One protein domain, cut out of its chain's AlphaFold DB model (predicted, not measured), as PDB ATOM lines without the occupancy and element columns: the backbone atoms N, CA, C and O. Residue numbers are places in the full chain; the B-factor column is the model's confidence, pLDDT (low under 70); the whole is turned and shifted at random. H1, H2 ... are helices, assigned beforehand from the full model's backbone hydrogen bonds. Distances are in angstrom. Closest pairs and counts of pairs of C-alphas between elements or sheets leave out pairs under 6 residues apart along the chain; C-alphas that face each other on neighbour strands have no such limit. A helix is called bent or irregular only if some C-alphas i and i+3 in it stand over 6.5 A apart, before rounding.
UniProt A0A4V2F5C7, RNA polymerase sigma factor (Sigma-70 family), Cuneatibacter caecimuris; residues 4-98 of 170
ATOM      1  N   GLU A   4     107.493  78.216 104.027       88.31
ATOM      2  CA  GLU A   4     108.832  77.614 104.051       88.31
ATOM      3  C   GLU A   4     109.949  78.612 103.694       88.31
ATOM      4  O   GLU A   4     111.038  78.541 104.261       88.31
ATOM      5  N   ASP A   5     109.695  79.569 102.792       90.38
ATOM      6  CA  ASP A   5     110.670  80.613 102.443       90.38
ATOM      7  C   ASP A   5     110.886  81.574 103.621       90.38
ATOM      8  O   ASP A   5     112.010  81.994 103.895       90.38
ATOM      9  N   GLU A   6     109.806  81.894 104.338       91.81
ATOM     10  CA  GLU A   6     109.813  82.749 105.529       91.81
ATOM     11  C   GLU A   6     110.565  82.099 106.695       91.81
ATOM     12  O   GLU A   6     111.402  82.748 107.331       91.81
ATOM     13  N   ASP A   7     110.351  80.801 106.921       92.94
ATOM     14  CA  ASP A   7     111.060  80.036 107.949       92.94
ATOM     15  C   ASP A   7     112.564  79.954 107.642       92.94
ATOM     16  O   ASP A   7     113.406  80.193 108.513       92.94
ATOM     17  N   ARG A   8     112.924  79.688 106.379       94.06
ATOM     18  CA  ARG A   8     114.324  79.651 105.930       94.06
ATOM     19  C   ARG A   8     114.998  81.013 106.036       94.06
ATOM     20  O   ARG A   8     116.142  81.096 106.482       94.06
ATOM     21  N   TYR A   9     114.305  82.079 105.649       93.50
ATOM     22  CA  TYR A   9     114.821  83.434 105.797       93.50
ATOM     23  C   TYR A   9     115.050  83.783 107.267       93.50
ATOM     24  O   TYR A   9     116.125  84.270 107.610       93.50
ATOM     25  N   THR A  10     114.083  83.485 108.136       93.25
ATOM     26  CA  THR A  10     114.197  83.701 109.584       93.25
ATOM     27  C   THR A  10     115.390  82.946 110.174       93.25
ATOM     28  O   THR A  10     116.180  83.532 110.922       93.25
ATOM     29  N   ASP A  11     115.584  81.677 109.795       93.44
ATOM     30  CA  ASP A  11     116.753  80.888 110.203       93.44
ATOM     31  C   ASP A  11     118.058  81.571 109.764       93.44
ATOM     32  O   ASP A  11     118.929  81.838 110.595       93.44
ATOM     33  N   TYR A  12     118.187  81.948 108.491       94.25
ATOM     34  CA  TYR A  12     119.406  82.592 107.992       94.25
ATOM     35  C   TYR A  12     119.640  83.974 108.613       94.25
ATOM     36  O   TYR A  12     120.777  84.319 108.939       94.25
ATOM     37  N   TYR A  13     118.581  84.753 108.830       91.19
ATOM     38  CA  TYR A  13     118.646  86.045 109.503       91.19
ATOM     39  C   TYR A  13     119.211  85.898 110.913       91.19
ATOM     40  O   TYR A  13     120.212  86.535 111.245       91.19
ATOM     41  N   SER A  14     118.642  84.989 111.709       88.25
ATOM     42  CA  SER A  14     119.089  84.743 113.085       88.25
ATOM     43  C   SER A  14     120.562  84.312 113.169       88.25
ATOM     44  O   SER A  14     121.271  84.702 114.096       88.25
ATOM     45  N   ARG A  15     121.052  83.565 112.170       89.56
ATOM     46  CA  ARG A  15     122.427  83.045 112.131       89.56
ATOM     47  C   ARG A  15     123.458  84.054 111.642       89.56
ATOM     48  O   ARG A  15     124.581  84.076 112.149       89.56
ATOM     49  N   PHE A  16     123.119  84.835 110.616       90.69
ATOM     50  CA  PHE A  16     124.118  85.568 109.838       90.69
ATOM     51  C   PHE A  16     123.991  87.087 109.929       90.69
ATOM     52  O   PHE A  16     125.007  87.756 109.747       90.69
ATOM     53  N   PHE A  17     122.814  87.645 110.244       90.75
ATOM     54  CA  PHE A  17     122.605  89.101 110.224       90.75
ATOM     55  C   PHE A  17     123.624  89.830 111.082       90.75
ATOM     56  O   PHE A  17     124.354  90.710 110.626       90.75
ATOM     57  N   ARG A  18     123.742  89.362 112.318       86.56
ATOM     58  CA  ARG A  18     124.626  89.946 113.313       86.56
ATOM     59  C   ARG A  18     126.099  89.854 112.900       86.56
ATOM     60  O   ARG A  18     126.851  90.812 113.051       86.56
ATOM     61  N   LYS A  19     126.504  88.722 112.316       89.25
ATOM     62  CA  LYS A  19     127.876  88.491 111.840       89.25
ATOM     63  C   LYS A  19     128.231  89.401 110.662       89.25
ATOM     64  O   LYS A  19     129.326  89.953 110.623       89.25
ATOM     65  N   ILE A  20     127.298  89.592 109.730       92.31
ATOM     66  CA  ILE A  20     127.479  90.476 108.571       92.31
ATOM     67  C   ILE A  20     127.532  91.935 109.009       92.31
ATOM     68  O   ILE A  20     128.454  92.647 108.617       92.31
ATOM     69  N   TYR A  21     126.618  92.357 109.884       89.62
ATOM     70  CA  TYR A  21     126.660  93.687 110.490       89.62
ATOM     71  C   TYR A  21     128.031  93.970 111.117       89.62
ATOM     72  O   TYR A  21     128.645  94.999 110.845       89.62
ATOM     73  N   PHE A  22     128.559  93.027 111.895       85.75
ATOM     74  CA  PHE A  22     129.867  93.162 112.533       85.75
ATOM     75  C   PHE A  22     131.025  93.223 111.549       85.75
ATOM     76  O   PHE A  22     131.909  94.071 111.686       85.75
ATOM     77  N   TYR A  23     131.006  92.351 110.541       88.69
ATOM     78  CA  TYR A  23     131.982  92.357 109.462       88.69
ATOM     79  C   TYR A  23     132.045  93.733 108.780       88.69
ATOM     80  O   TYR A  23     133.141  94.270 108.571       88.69
ATOM     81  N   CYS A  24     130.879  94.308 108.467       90.38
ATOM     82  CA  CYS A  24     130.747  95.636 107.876       90.38
ATOM     83  C   CYS A  24     131.224  96.718 108.852       90.38
ATOM     84  O   CYS A  24     132.111  97.498 108.515       90.38
ATOM     85  N   TYR A  25     130.729  96.727 110.091       86.25
ATOM     86  CA  TYR A  25     131.077  97.737 111.091       86.25
ATOM     87  C   TYR A  25     132.580  97.791 111.387       86.25
ATOM     88  O   TYR A  25     133.161  98.877 111.456       86.25
ATOM     89  N   LYS A  26     133.247  96.631 111.486       84.38
ATOM     90  CA  LYS A  26     134.697  96.554 111.715       84.38
ATOM     91  C   LYS A  26     135.516  97.329 110.681       84.38
ATOM     92  O   LYS A  26     136.589  97.805 111.046       84.38
ATOM     93  N   ARG A  27     135.017  97.467 109.452       87.06
ATOM     94  CA  ARG A  27     135.702  98.093 108.307       87.06
ATOM     95  C   ARG A  27     135.154  99.479 107.974       87.06
ATOM     96  O   ARG A  27     135.901 100.371 107.605       87.06
ATOM     97  N   LEU A  28     133.849  99.683 108.129       87.12
ATOM     98  CA  LEU A  28     133.212 100.970 107.849       87.12
ATOM     99  C   LEU A  28     133.423 101.982 108.979       87.12
ATOM    100  O   LEU A  28     133.466 103.181 108.710       87.12
ATOM    101  N   LYS A  29     133.558 101.501 110.226       80.31
ATOM    102  CA  LYS A  29     133.608 102.318 111.455       80.31
ATOM    103  C   LYS A  29     132.427 103.290 111.589       80.31
ATOM    104  O   LYS A  29     132.529 104.311 112.260       80.31
ATOM    105  N   ASP A  30     131.309 102.945 110.962       80.75
ATOM    106  CA  ASP A  30     130.070 103.706 110.931       80.75
ATOM    107  C   ASP A  30     128.925 102.714 111.149       80.75
ATOM    108  O   ASP A  30     128.764 101.757 110.389       80.75
ATOM    109  N   SER A  31     128.181 102.898 112.241       78.44
ATOM    110  CA  SER A  31     127.106 101.983 112.624       78.44
ATOM    111  C   SER A  31     125.891 102.101 111.713       78.44
ATOM    112  O   SER A  31     125.261 101.083 111.440       78.44
ATOM    113  N   VAL A  32     125.597 103.299 111.203       82.00
ATOM    114  CA  VAL A  32     124.478 103.531 110.286       82.00
ATOM    115  C   VAL A  32     124.795 102.892 108.942       82.00
ATOM    116  O   VAL A  32     124.000 102.100 108.446       82.00
ATOM    117  N   ALA A  33     125.989 103.140 108.397       86.31
ATOM    118  CA  ALA A  33     126.399 102.540 107.129       86.31
ATOM    119  C   ALA A  33     126.513 101.005 107.214       86.31
ATOM    120  O   ALA A  33     126.195 100.302 106.257       86.31
ATOM    121  N   ALA A  34     126.963 100.464 108.352       87.81
ATOM    122  CA  ALA A  34     127.035  99.019 108.558       87.81
ATOM    123  C   ALA A  34     125.655  98.364 108.684       87.81
ATOM    124  O   ALA A  34     125.452  97.272 108.149       87.81
ATOM    125  N   GLU A  35     124.723  99.013 109.381       86.69
ATOM    126  CA  GLU A  35     123.345  98.542 109.511       86.69
ATOM    127  C   GLU A  35     122.622  98.571 108.167       86.69
ATOM    128  O   GLU A  35     122.073  97.548 107.762       86.69
ATOM    129  N   ASP A  36     122.706  99.685 107.442       90.75
ATOM    130  CA  ASP A  36     122.126  99.836 106.106       90.75
ATOM    131  C   ASP A  36     122.673  98.772 105.143       90.75
ATOM    132  O   ASP A  36     121.923  98.046 104.488       90.75
ATOM    133  N   MET A  37     123.992  98.555 105.147       94.12
ATOM    134  CA  MET A  37     124.606  97.527 104.312       94.12
ATOM    135  C   MET A  37     124.134  96.112 104.659       94.12
ATOM    136  O   MET A  37     123.845  95.324 103.755       94.12
ATOM    137  N   ALA A  38     124.049  95.774 105.949       93.19
ATOM    138  CA  ALA A  38     123.527  94.482 106.378       93.19
ATOM    139  C   ALA A  38     122.059  94.318 105.954       93.19
ATOM    140  O   ALA A  38     121.706  93.292 105.373       93.19
ATOM    141  N   GLN A  39     121.222  95.336 106.159       92.44
ATOM    142  CA  GLN A  39     119.823  95.322 105.734       92.44
ATOM    143  C   GLN A  39     119.694  95.114 104.221       92.44
ATOM    144  O   GLN A  39     118.973  94.212 103.796       92.44
ATOM    145  N   GLU A  40     120.447  95.845 103.395       95.25
ATOM    146  CA  GLU A  40     120.435  95.663 101.939       95.25
ATOM    147  C   GLU A  40     120.822  94.238 101.508       95.25
ATOM    148  O   GLU A  40     120.256  93.693 100.554       95.25
ATOM    149  N   ILE A  41     121.811  93.632 102.172       96.44
ATOM    150  CA  ILE A  41     122.247  92.258 101.889       96.44
ATOM    151  C   ILE A  41     121.114  91.273 102.194       96.44
ATOM    152  O   ILE A  41     120.868  90.364 101.400       96.44
ATOM    153  N   PHE A  42     120.392  91.473 103.296       95.69
ATOM    154  CA  PHE A  42     119.273  90.612 103.677       95.69
ATOM    155  C   PHE A  42     118.018  90.836 102.837       95.69
ATOM    156  O   PHE A  42     117.345  89.867 102.495       95.69
ATOM    157  N   VAL A  43     117.751  92.062 102.386       96.06
ATOM    158  CA  VAL A  43     116.707  92.316 101.381       96.06
ATOM    159  C   VAL A  43     117.006  91.540 100.096       96.06
ATOM    160  O   VAL A  43     116.109  90.919  99.528       96.06
ATOM    161  N   LYS A  44     118.272  91.497  99.656       95.81
ATOM    162  CA  LYS A  44     118.670  90.659  98.515       95.81
ATOM    163  C   LYS A  44     118.542  89.165  98.804       95.81
ATOM    164  O   LYS A  44     118.120  88.427  97.922       95.81
ATOM    165  N   LEU A  45     118.883  88.723 100.017       95.50
ATOM    166  CA  LEU A  45     118.719  87.323 100.415       95.50
ATOM    167  C   LEU A  45     117.252  86.905 100.306       95.50
ATOM    168  O   LEU A  45     116.966  85.840  99.778       95.50
ATOM    169  N   TRP A  46     116.332  87.756 100.765       95.88
ATOM    170  CA  TRP A  46     114.895  87.524 100.648       95.88
ATOM    171  C   TRP A  46     114.452  87.391  99.187       95.88
ATOM    172  O   TRP A  46     113.711  86.475  98.846       95.88
ATOM    173  N   GLN A  47     114.950  88.262  98.305       94.38
ATOM    174  CA  GLN A  47     114.629  88.236  96.872       94.38
ATOM    175  C   GLN A  47     115.152  86.992  96.136       94.38
ATOM    176  O   GLN A  47     114.614  86.654  95.085       94.38
ATOM    177  N   GLU A  48     116.196  86.337  96.651       95.12
ATOM    178  CA  GLU A  48     116.827  85.156  96.042       95.12
ATOM    179  C   GLU A  48     116.703  83.890  96.906       95.12
ATOM    180  O   GLU A  48     117.416  82.909  96.680       95.12
ATOM    181  N   ILE A  49     115.820  83.892  97.909       94.50
ATOM    182  CA  ILE A  49     115.706  82.806  98.894       94.50
ATOM    183  C   ILE A  49     115.330  81.461  98.250       94.50
ATOM    184  O   ILE A  49     115.742  80.398  98.719       94.50
ATOM    185  N   ASP A  50     114.616  81.515  97.127       93.44
ATOM    186  CA  ASP A  50     114.235  80.394  96.268       93.44
ATOM    187  C   ASP A  50     115.446  79.699  95.619       93.44
ATOM    188  O   ASP A  50     115.427  78.490  95.384       93.44
ATOM    189  N   LYS A  51     116.526  80.449  95.370       93.19
ATOM    190  CA  LYS A  51     117.786  79.948  94.791       93.19
ATOM    191  C   LYS A  51     118.757  79.431  95.845       93.19
ATOM    192  O   LYS A  51     119.709  78.722  95.523       93.19
ATOM    193  N   ILE A  52     118.553  79.801  97.103       93.88
ATOM    194  CA  ILE A  52     119.310  79.248  98.221       93.88
ATOM    195  C   ILE A  52     118.709  77.880  98.548       93.88
ATOM    196  O   ILE A  52     117.497  77.718  98.501       93.88
ATOM    197  N   HIS A  53     119.530  76.878  98.856       89.38
ATOM    198  CA  HIS A  53     119.042  75.506  99.081       89.38
ATOM    199  C   HIS A  53     119.264  75.034 100.517       89.38
ATOM    200  O   HIS A  53     118.457  74.287 101.060       89.38
ATOM    201  N   ASP A  54     120.329  75.513 101.158       92.06
ATOM    202  CA  ASP A  54     120.693  75.161 102.524       92.06
ATOM    203  C   ASP A  54     121.510  76.288 103.180       92.06
ATOM    204  O   ASP A  54     121.895  77.269 102.535       92.06
ATOM    205  N   ALA A  55     121.780  76.147 104.481       89.12
ATOM    206  CA  ALA A  55     122.522  77.137 105.259       89.12
ATOM    207  C   ALA A  55     123.984  77.318 104.801       89.12
ATOM    208  O   ALA A  55     124.530  78.414 104.919       89.12
ATOM    209  N   GLY A  56     124.626  76.278 104.259       91.38
ATOM    210  CA  GLY A  56     125.985  76.364 103.723       91.38
ATOM    211  C   GLY A  56     126.036  77.126 102.396       91.38
ATOM    212  O   GLY A  56     126.966  77.904 102.164       91.38
ATOM    213  N   HIS A  57     125.023  76.956 101.543       93.62
ATOM    214  CA  HIS A  57     124.831  77.782 100.354       93.62
ATOM    215  C   HIS A  57     124.547  79.238 100.750       93.62
ATOM    216  O   HIS A  57     125.191  80.141 100.212       93.62
ATOM    217  N   ALA A  58     123.670  79.466 101.736       93.38
ATOM    218  CA  ALA A  58     123.376  80.799 102.260       93.38
ATOM    219  C   ALA A  58     124.649  81.506 102.751       93.38
ATOM    220  O   ALA A  58     124.919  82.632 102.347       93.38
ATOM    221  N   GLU A  59     125.479  80.833 103.552       93.31
ATOM    222  CA  GLU A  59     126.731  81.391 104.078       93.31
ATOM    223  C   GLU A  59     127.699  81.819 102.962       93.31
ATOM    224  O   GLU A  59     128.242  82.927 102.993       93.31
ATOM    225  N   LYS A  60     127.897  80.968 101.944       93.19
ATOM    226  CA  LYS A  60     128.755  81.282 100.788       93.19
ATOM    227  C   LYS A  60     128.205  82.453  99.979       93.19
ATOM    228  O   LYS A  60     128.957  83.356  99.607       93.19
ATOM    229  N   TRP A  61     126.900  82.445  99.713       95.62
ATOM    230  CA  TRP A  61     126.226  83.513  98.980       95.62
ATOM    231  C   TRP A  61     126.339  84.841  99.737       95.62
ATOM    232  O   TRP A  61     126.798  85.834  99.172       95.62
ATOM    233  N   LEU A  62     126.045  84.839 101.040       95.00
ATOM    234  CA  LEU A  62     126.129  86.011 101.908       95.00
ATOM    235  C   LEU A  62     127.549  86.569 101.967       95.00
ATOM    236  O   LEU A  62     127.736  87.777 101.830       95.00
ATOM    237  N   SER A  63     128.558  85.705 102.087       92.62
ATOM    238  CA  SER A  63     129.968  86.108 102.082       92.62
ATOM    239  C   SER A  63     130.345  86.821 100.780       92.62
ATOM    240  O   SER A  63     130.940  87.902 100.800       92.62
ATOM    241  N   ARG A  64     129.932  86.263  99.634       93.56
ATOM    242  CA  ARG A  64     130.177  86.844  98.308       93.56
ATOM    243  C   ARG A  64     129.475  88.191  98.131       93.56
ATOM    244  O   ARG A  64     130.091  89.144  97.656       93.56
ATOM    245  N   VAL A  65     128.196  88.278  98.493       94.94
ATOM    246  CA  VAL A  65     127.412  89.512  98.342       94.94
ATOM    247  C   VAL A  65     127.946  90.608  99.261       94.94
ATOM    248  O   VAL A  65     128.145  91.730  98.796       94.94
ATOM    249  N   THR A  66     128.266  90.274 100.514       94.50
ATOM    250  CA  THR A  66     128.867  91.201 101.488       94.50
ATOM    251  C   THR A  66     130.174  91.779 100.958       94.50
ATOM    252  O   THR A  66     130.341  92.997 100.912       94.50
ATOM    253  N   ARG A  67     131.077  90.921 100.468       92.56
ATOM    254  CA  ARG A  67     132.339  91.344  99.855       92.56
ATOM    255  C   ARG A  67     132.109  92.322  98.704       92.56
ATOM    256  O   ARG A  67     132.688  93.402  98.696       92.56
ATOM    257  N   ASN A  68     131.265  91.948  97.743       91.44
ATOM    258  CA  ASN A  68     131.010  92.764  96.556       91.44
ATOM    259  C   ASN A  68     130.445  94.137  96.927       91.44
ATOM    260  O   ASN A  68     130.853  95.150  96.363       91.44
ATOM    261  N   ARG A  69     129.526  94.178  97.898       91.81
ATOM    262  CA  ARG A  69     128.963  95.430  98.410       91.81
ATOM    263  C   ARG A  69     130.018  96.297  99.083       91.81
ATOM    264  O   ARG A  69     130.099  97.473  98.759       91.81
ATOM    265  N   MET A  70     130.856  95.714  99.934       91.38
ATOM    266  CA  MET A  70     131.935  96.434 100.611       91.38
ATOM    267  C   MET A  70     132.969  96.991  99.625       91.38
ATOM    268  O   MET A  70     133.350  98.153  99.729       91.38
ATOM    269  N   VAL A  71     133.381  96.200  98.628       90.06
ATOM    270  CA  VAL A  71     134.305  96.651  97.573       90.06
ATOM    271  C   VAL A  71     133.709  97.825  96.794       90.06
ATOM    272  O   VAL A  71     134.384  98.838  96.610       90.06
ATOM    273  N   ASN A  72     132.442  97.721  96.380       89.62
ATOM    274  CA  ASN A  72     131.757  98.813  95.686       89.62
ATOM    275  C   ASN A  72     131.658 100.058  96.572       89.62
ATOM    276  O   ASN A  72     131.997 101.144  96.123       89.62
ATOM    277  N   TYR A  73     131.286  99.896  97.843       89.94
ATOM    278  CA  TYR A  73     131.197 101.000  98.794       89.94
ATOM    279  C   TYR A  73     132.530 101.745  98.946       89.94
ATOM    280  O   TYR A  73     132.554 102.974  98.895       89.94
ATOM    281  N   PHE A  74     133.651 101.036  99.118       87.81
ATOM    282  CA  PHE A  74     134.960 101.687  99.241       87.81
ATOM    283  C   PHE A  74     135.381 102.384  97.948       87.81
ATOM    284  O   PHE A  74     135.861 103.518  98.000       87.81
ATOM    285  N   ARG A  75     135.144 101.741  96.797       85.88
ATOM    286  CA  ARG A  75     135.439 102.310  95.478       85.88
ATOM    287  C   ARG A  75     134.655 103.597  95.231       85.88
ATOM    288  O   ARG A  75     135.246 104.598  94.838       85.88
ATOM    289  N   ASP A  76     133.350 103.578  95.481       87.62
ATOM    290  CA  ASP A  76     132.453 104.694  95.178       87.62
ATOM    291  C   ASP A  76     132.676 105.878  96.146       87.62
ATOM    292  O   ASP A  76     132.480 107.031  95.774       87.62
ATOM    293  N   ASN A  77     133.189 105.614  97.357       85.12
ATOM    294  CA  ASN A  77     133.578 106.637  98.336       85.12
ATOM    295  C   ASN A  77     135.050 107.091  98.232       85.12
ATOM    296  O   ASN A  77     135.519 107.834  99.098       85.12
ATOM    297  N   GLY A  78     135.803 106.636  97.222       79.44
ATOM    298  CA  GLY A  78     137.205 107.026  97.009       79.44
ATOM    299  C   GLY A  78     138.161 106.613  98.136       79.44
ATOM    300  O   GLY A  78     139.209 107.230  98.321       79.44
ATOM    301  N   ARG A  79     137.796 105.595  98.922       77.12
ATOM    302  CA  ARG A  79     138.588 105.089 100.049       77.12
ATOM    303  C   ARG A  79     139.428 103.891  99.607       77.12
ATOM    304  O   ARG A  79     139.035 103.139  98.717       77.12
ATOM    305  N   ALA A  80     140.574 103.687 100.259       76.19
ATOM    306  CA  ALA A  80     141.341 102.458 100.078       76.19
ATOM    307  C   ALA A  80     140.466 101.254 100.466       76.19
ATOM    308  O   ALA A  80     139.807 101.273 101.504       76.19
ATOM    309  N   CYS A  81     140.423 100.231  99.611       75.62
ATOM    310  CA  CYS A  81     139.616  99.047  99.868       75.62
ATOM    311  C   CYS A  81     140.218  98.262 101.042       75.62
ATOM    312  O   CYS A  81     141.287  97.675 100.909       75.62
ATOM    313  N   GLU A  82     139.522  98.224 102.178       77.25
ATOM    314  CA  GLU A  82     139.931  97.435 103.354       77.25
ATOM    315  C   GLU A  82     139.427  95.977 103.303       77.25
ATOM    316  O   GLU A  82     139.373  95.267 104.312       77.25
ATOM    317  N   VAL A  83     139.006  95.513 102.126       81.56
ATOM    318  CA  VAL A  83     138.545  94.140 101.906       81.56
ATOM    319  C   VAL A  83     139.686  93.336 101.289       81.56
ATOM    320  O   VAL A  83     140.220  93.726 100.256       81.56
ATOM    321  N   SER A  84     140.036  92.203 101.908       82.19
ATOM    322  CA  SER A  84     141.050  91.271 101.387       82.19
ATOM    323  C   SER A  84     140.746  90.849  99.950       82.19
ATOM    324  O   SER A  84     139.584  90.652  99.605       82.19
ATOM    325  N   GLU A  85     141.772  90.616  99.132       78.75
ATOM    326  CA  GLU A  85     141.610  90.073  97.781       78.75
ATOM    327  C   GLU A  85     141.179  88.598  97.772       78.75
ATOM    328  O   GLU A  85     140.556  88.165  96.804       78.75
ATOM    329  N   ASP A  86     141.370  87.859  98.867       81.69
ATOM    330  CA  ASP A  86     140.963  86.454  98.964       81.69
ATOM    331  C   ASP A  86     139.426  86.306  98.992       81.69
ATOM    332  O   ASP A  86     138.787  86.779  99.942       81.69
ATOM    333  N   PRO A  87     138.807  85.639  97.995       74.50
ATOM    334  CA  PRO A  87     137.357  85.477  97.901       74.50
ATOM    335  C   PRO A  87     136.715  84.781  99.111       74.50
ATOM    336  O   PRO A  87     135.534  85.023  99.368       74.50
ATOM    337  N   ASN A  88     137.465  83.978  99.872       83.06
ATOM    338  CA  ASN A  88     136.961  83.257 101.044       83.06
ATOM    339  C   ASN A  88     137.124  84.034 102.355       83.06
ATOM    340  O   ASN A  88     136.529  83.661 103.363       83.06
ATOM    341  N   TYR A  89     137.854  85.151 102.350       83.81
ATOM    342  CA  TYR A  89     138.183  85.897 103.565       83.81
ATOM    343  C   TYR A  89     136.954  86.327 104.379       83.81
ATOM    344  O   TYR A  89     136.944  86.239 105.603       83.81
ATOM    345  N   VAL A  90     135.885  86.766 103.705       84.25
ATOM    346  CA  VAL A  90     134.633  87.139 104.387       84.25
ATOM    347  C   VAL A  90     134.010  85.929 105.069       84.25
ATOM    348  O   VAL A  90     133.561  86.028 106.204       84.25
ATOM    349  N   GLN A  91     134.018  84.776 104.402       86.00
ATOM    350  CA  GLN A  91     133.462  83.548 104.953       86.00
ATOM    351  C   GLN A  91     134.224  83.099 106.205       86.00
ATOM    352  O   GLN A  91     133.607  82.716 107.198       86.00
ATOM    353  N   GLU A  92     135.554  83.174 106.183       85.94
ATOM    354  CA  GLU A  92     136.393  82.836 107.334       85.94
ATOM    355  C   GLU A  92     136.177  83.795 108.511       85.94
ATOM    356  O   GLU A  92     136.018  83.336 109.644       85.94
ATOM    357  N   ASP A  93     136.085  85.103 108.256       83.62
ATOM    358  CA  ASP A  93     135.819  86.128 109.279       83.62
ATOM    359  C   ASP A  93     134.428  85.922 109.918       83.62
ATOM    360  O   ASP A  93     134.272  85.941 111.137       83.62
ATOM    361  N   LEU A  94     133.404  85.597 109.116       84.56
ATOM    362  CA  LEU A  94     132.065  85.267 109.627       84.56
ATOM    363  C   LEU A  94     132.047  83.981 110.475       84.56
ATOM    364  O   LEU A  94     131.245  83.856 111.408       84.56
ATOM    365  N   ARG A  95     132.900  83.001 110.164       85.06
ATOM    366  CA  ARG A  95     133.028  81.765 110.956       85.06
ATOM    367  C   ARG A  95     133.775  81.981 112.263       85.06
ATOM    368  O   ARG A  95     133.421  81.351 113.255       85.06
ATOM    369  N   SER A  96     134.784  82.845 112.248       82.25
ATOM    370  CA  SER A  96     135.630  83.136 113.407       82.25
ATOM    371  C   SER A  96     135.037  84.191 114.343       82.25
ATOM    372  O   SER A  96     135.414  84.225 115.512       82.25
ATOM    373  N   ALA A  97     134.060  84.981 113.887       75.12
ATOM    374  CA  ALA A  97     133.263  85.848 114.748       75.12
ATOM    375  C   ALA A  97     132.529  85.032 115.833       75.12
ATOM    376  O   ALA A  97     131.582  84.287 115.545       75.12
ATOM    377  N   SER A  98     132.976  85.189 117.081       67.44
ATOM    378  CA  SER A  98     132.345  84.597 118.260       67.44
ATOM    379  C   SER A  98     131.092  85.376 118.669       67.44
ATOM    380  O   SER A  98     130.962  86.565 118.376       67.44
TER     381      SER A  98
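This is residues 4 to 98 of the 170 residues of the protein "RNA polymerase sigma factor (Sigma-70 family)" of Cuneatibacter caecimuris (UniProt A0A4V2F5C7). The long helix H3 and arm H1b of the bent helix H1 lie side by side in the middle of an elongated body, running the same way, while H2 runs back across one side of this pair and the short H4 packs across the other side. The first arm, H1a, reaches toward one end of the body, and residues 77 to 88 make a long loop from the other end of H3 back to H4. The printed part has 95 residues with four named helices in the order H1, H2, H3, H4 and no named strand, and its class is all helix. It is compact, with a radius of gyration of the C-alphas of 12.9 A, and spans 41 by 24 by 24 A.

H1, residues 4 to 28, was assigned by its hydrogen bonds as one helix but is bent: C-alphas 15 and 18 are 7.3 A apart, and its arms H1a, residues 4 to 15, and H1b, residues 18 to 28, stand at a steep tilt of 52 degrees. H1b touches H2, residues 31 to 47, at a steep tilt of 46 degrees, opposite ways; the closest C-alphas are those of Tyr 25 and Ala 34, 4.9 A apart. H1a and H2 only just touch, with 3 pairs of C-alphas within 8 A, the closest being those of Tyr 9 and Trp 46 at 6.6 A. H1b and H3, residues 55 to 76, are close but not clearly touching, at a shallow tilt of 20 degrees, the same way; their closest C-alphas, of Ile 20 and Thr 66, are 7.3 A apart. H2 touches H3 at a steep tilt of 49 degrees, opposite ways, closest at the C-alphas of Ile 41 and Thr 66, 6.7 A. H4, residues 89 to 96, touches H3 at the C-alphas of Ser 63 and Gln 91, 5.2 A, and H1b at those of Lys 19 and Leu 94, 5.7 A. H4 is apart from H1a and H2. In H1a, H2, H3 and H4 every O i to N i+4 pair is within hydrogen-bond range; in H1b 6 of 7 are.

H1a begins at C-alpha 4, (108.832, 77.614, 104.051), and measures 16.7 A; H1b measures 15.0 A. H2 measures 24.3 A. H3 measures 31.0 A and ends at C-alpha 76, (132.453, 104.694, 95.178). H4 measures 10.5 A and ends at C-alpha 96, (135.630, 83.136, 113.407).

The two C-alphas farthest apart, those of Glu 4 and Gly 78, are 41.5 A apart. The printed part has no cut. The link H1 to H2 is tight, H2 to H3 is short, and H3 to H4 is long, with 12 residues. The mean pLDDT of the printed part is 88.5, and residue 98 is under 70.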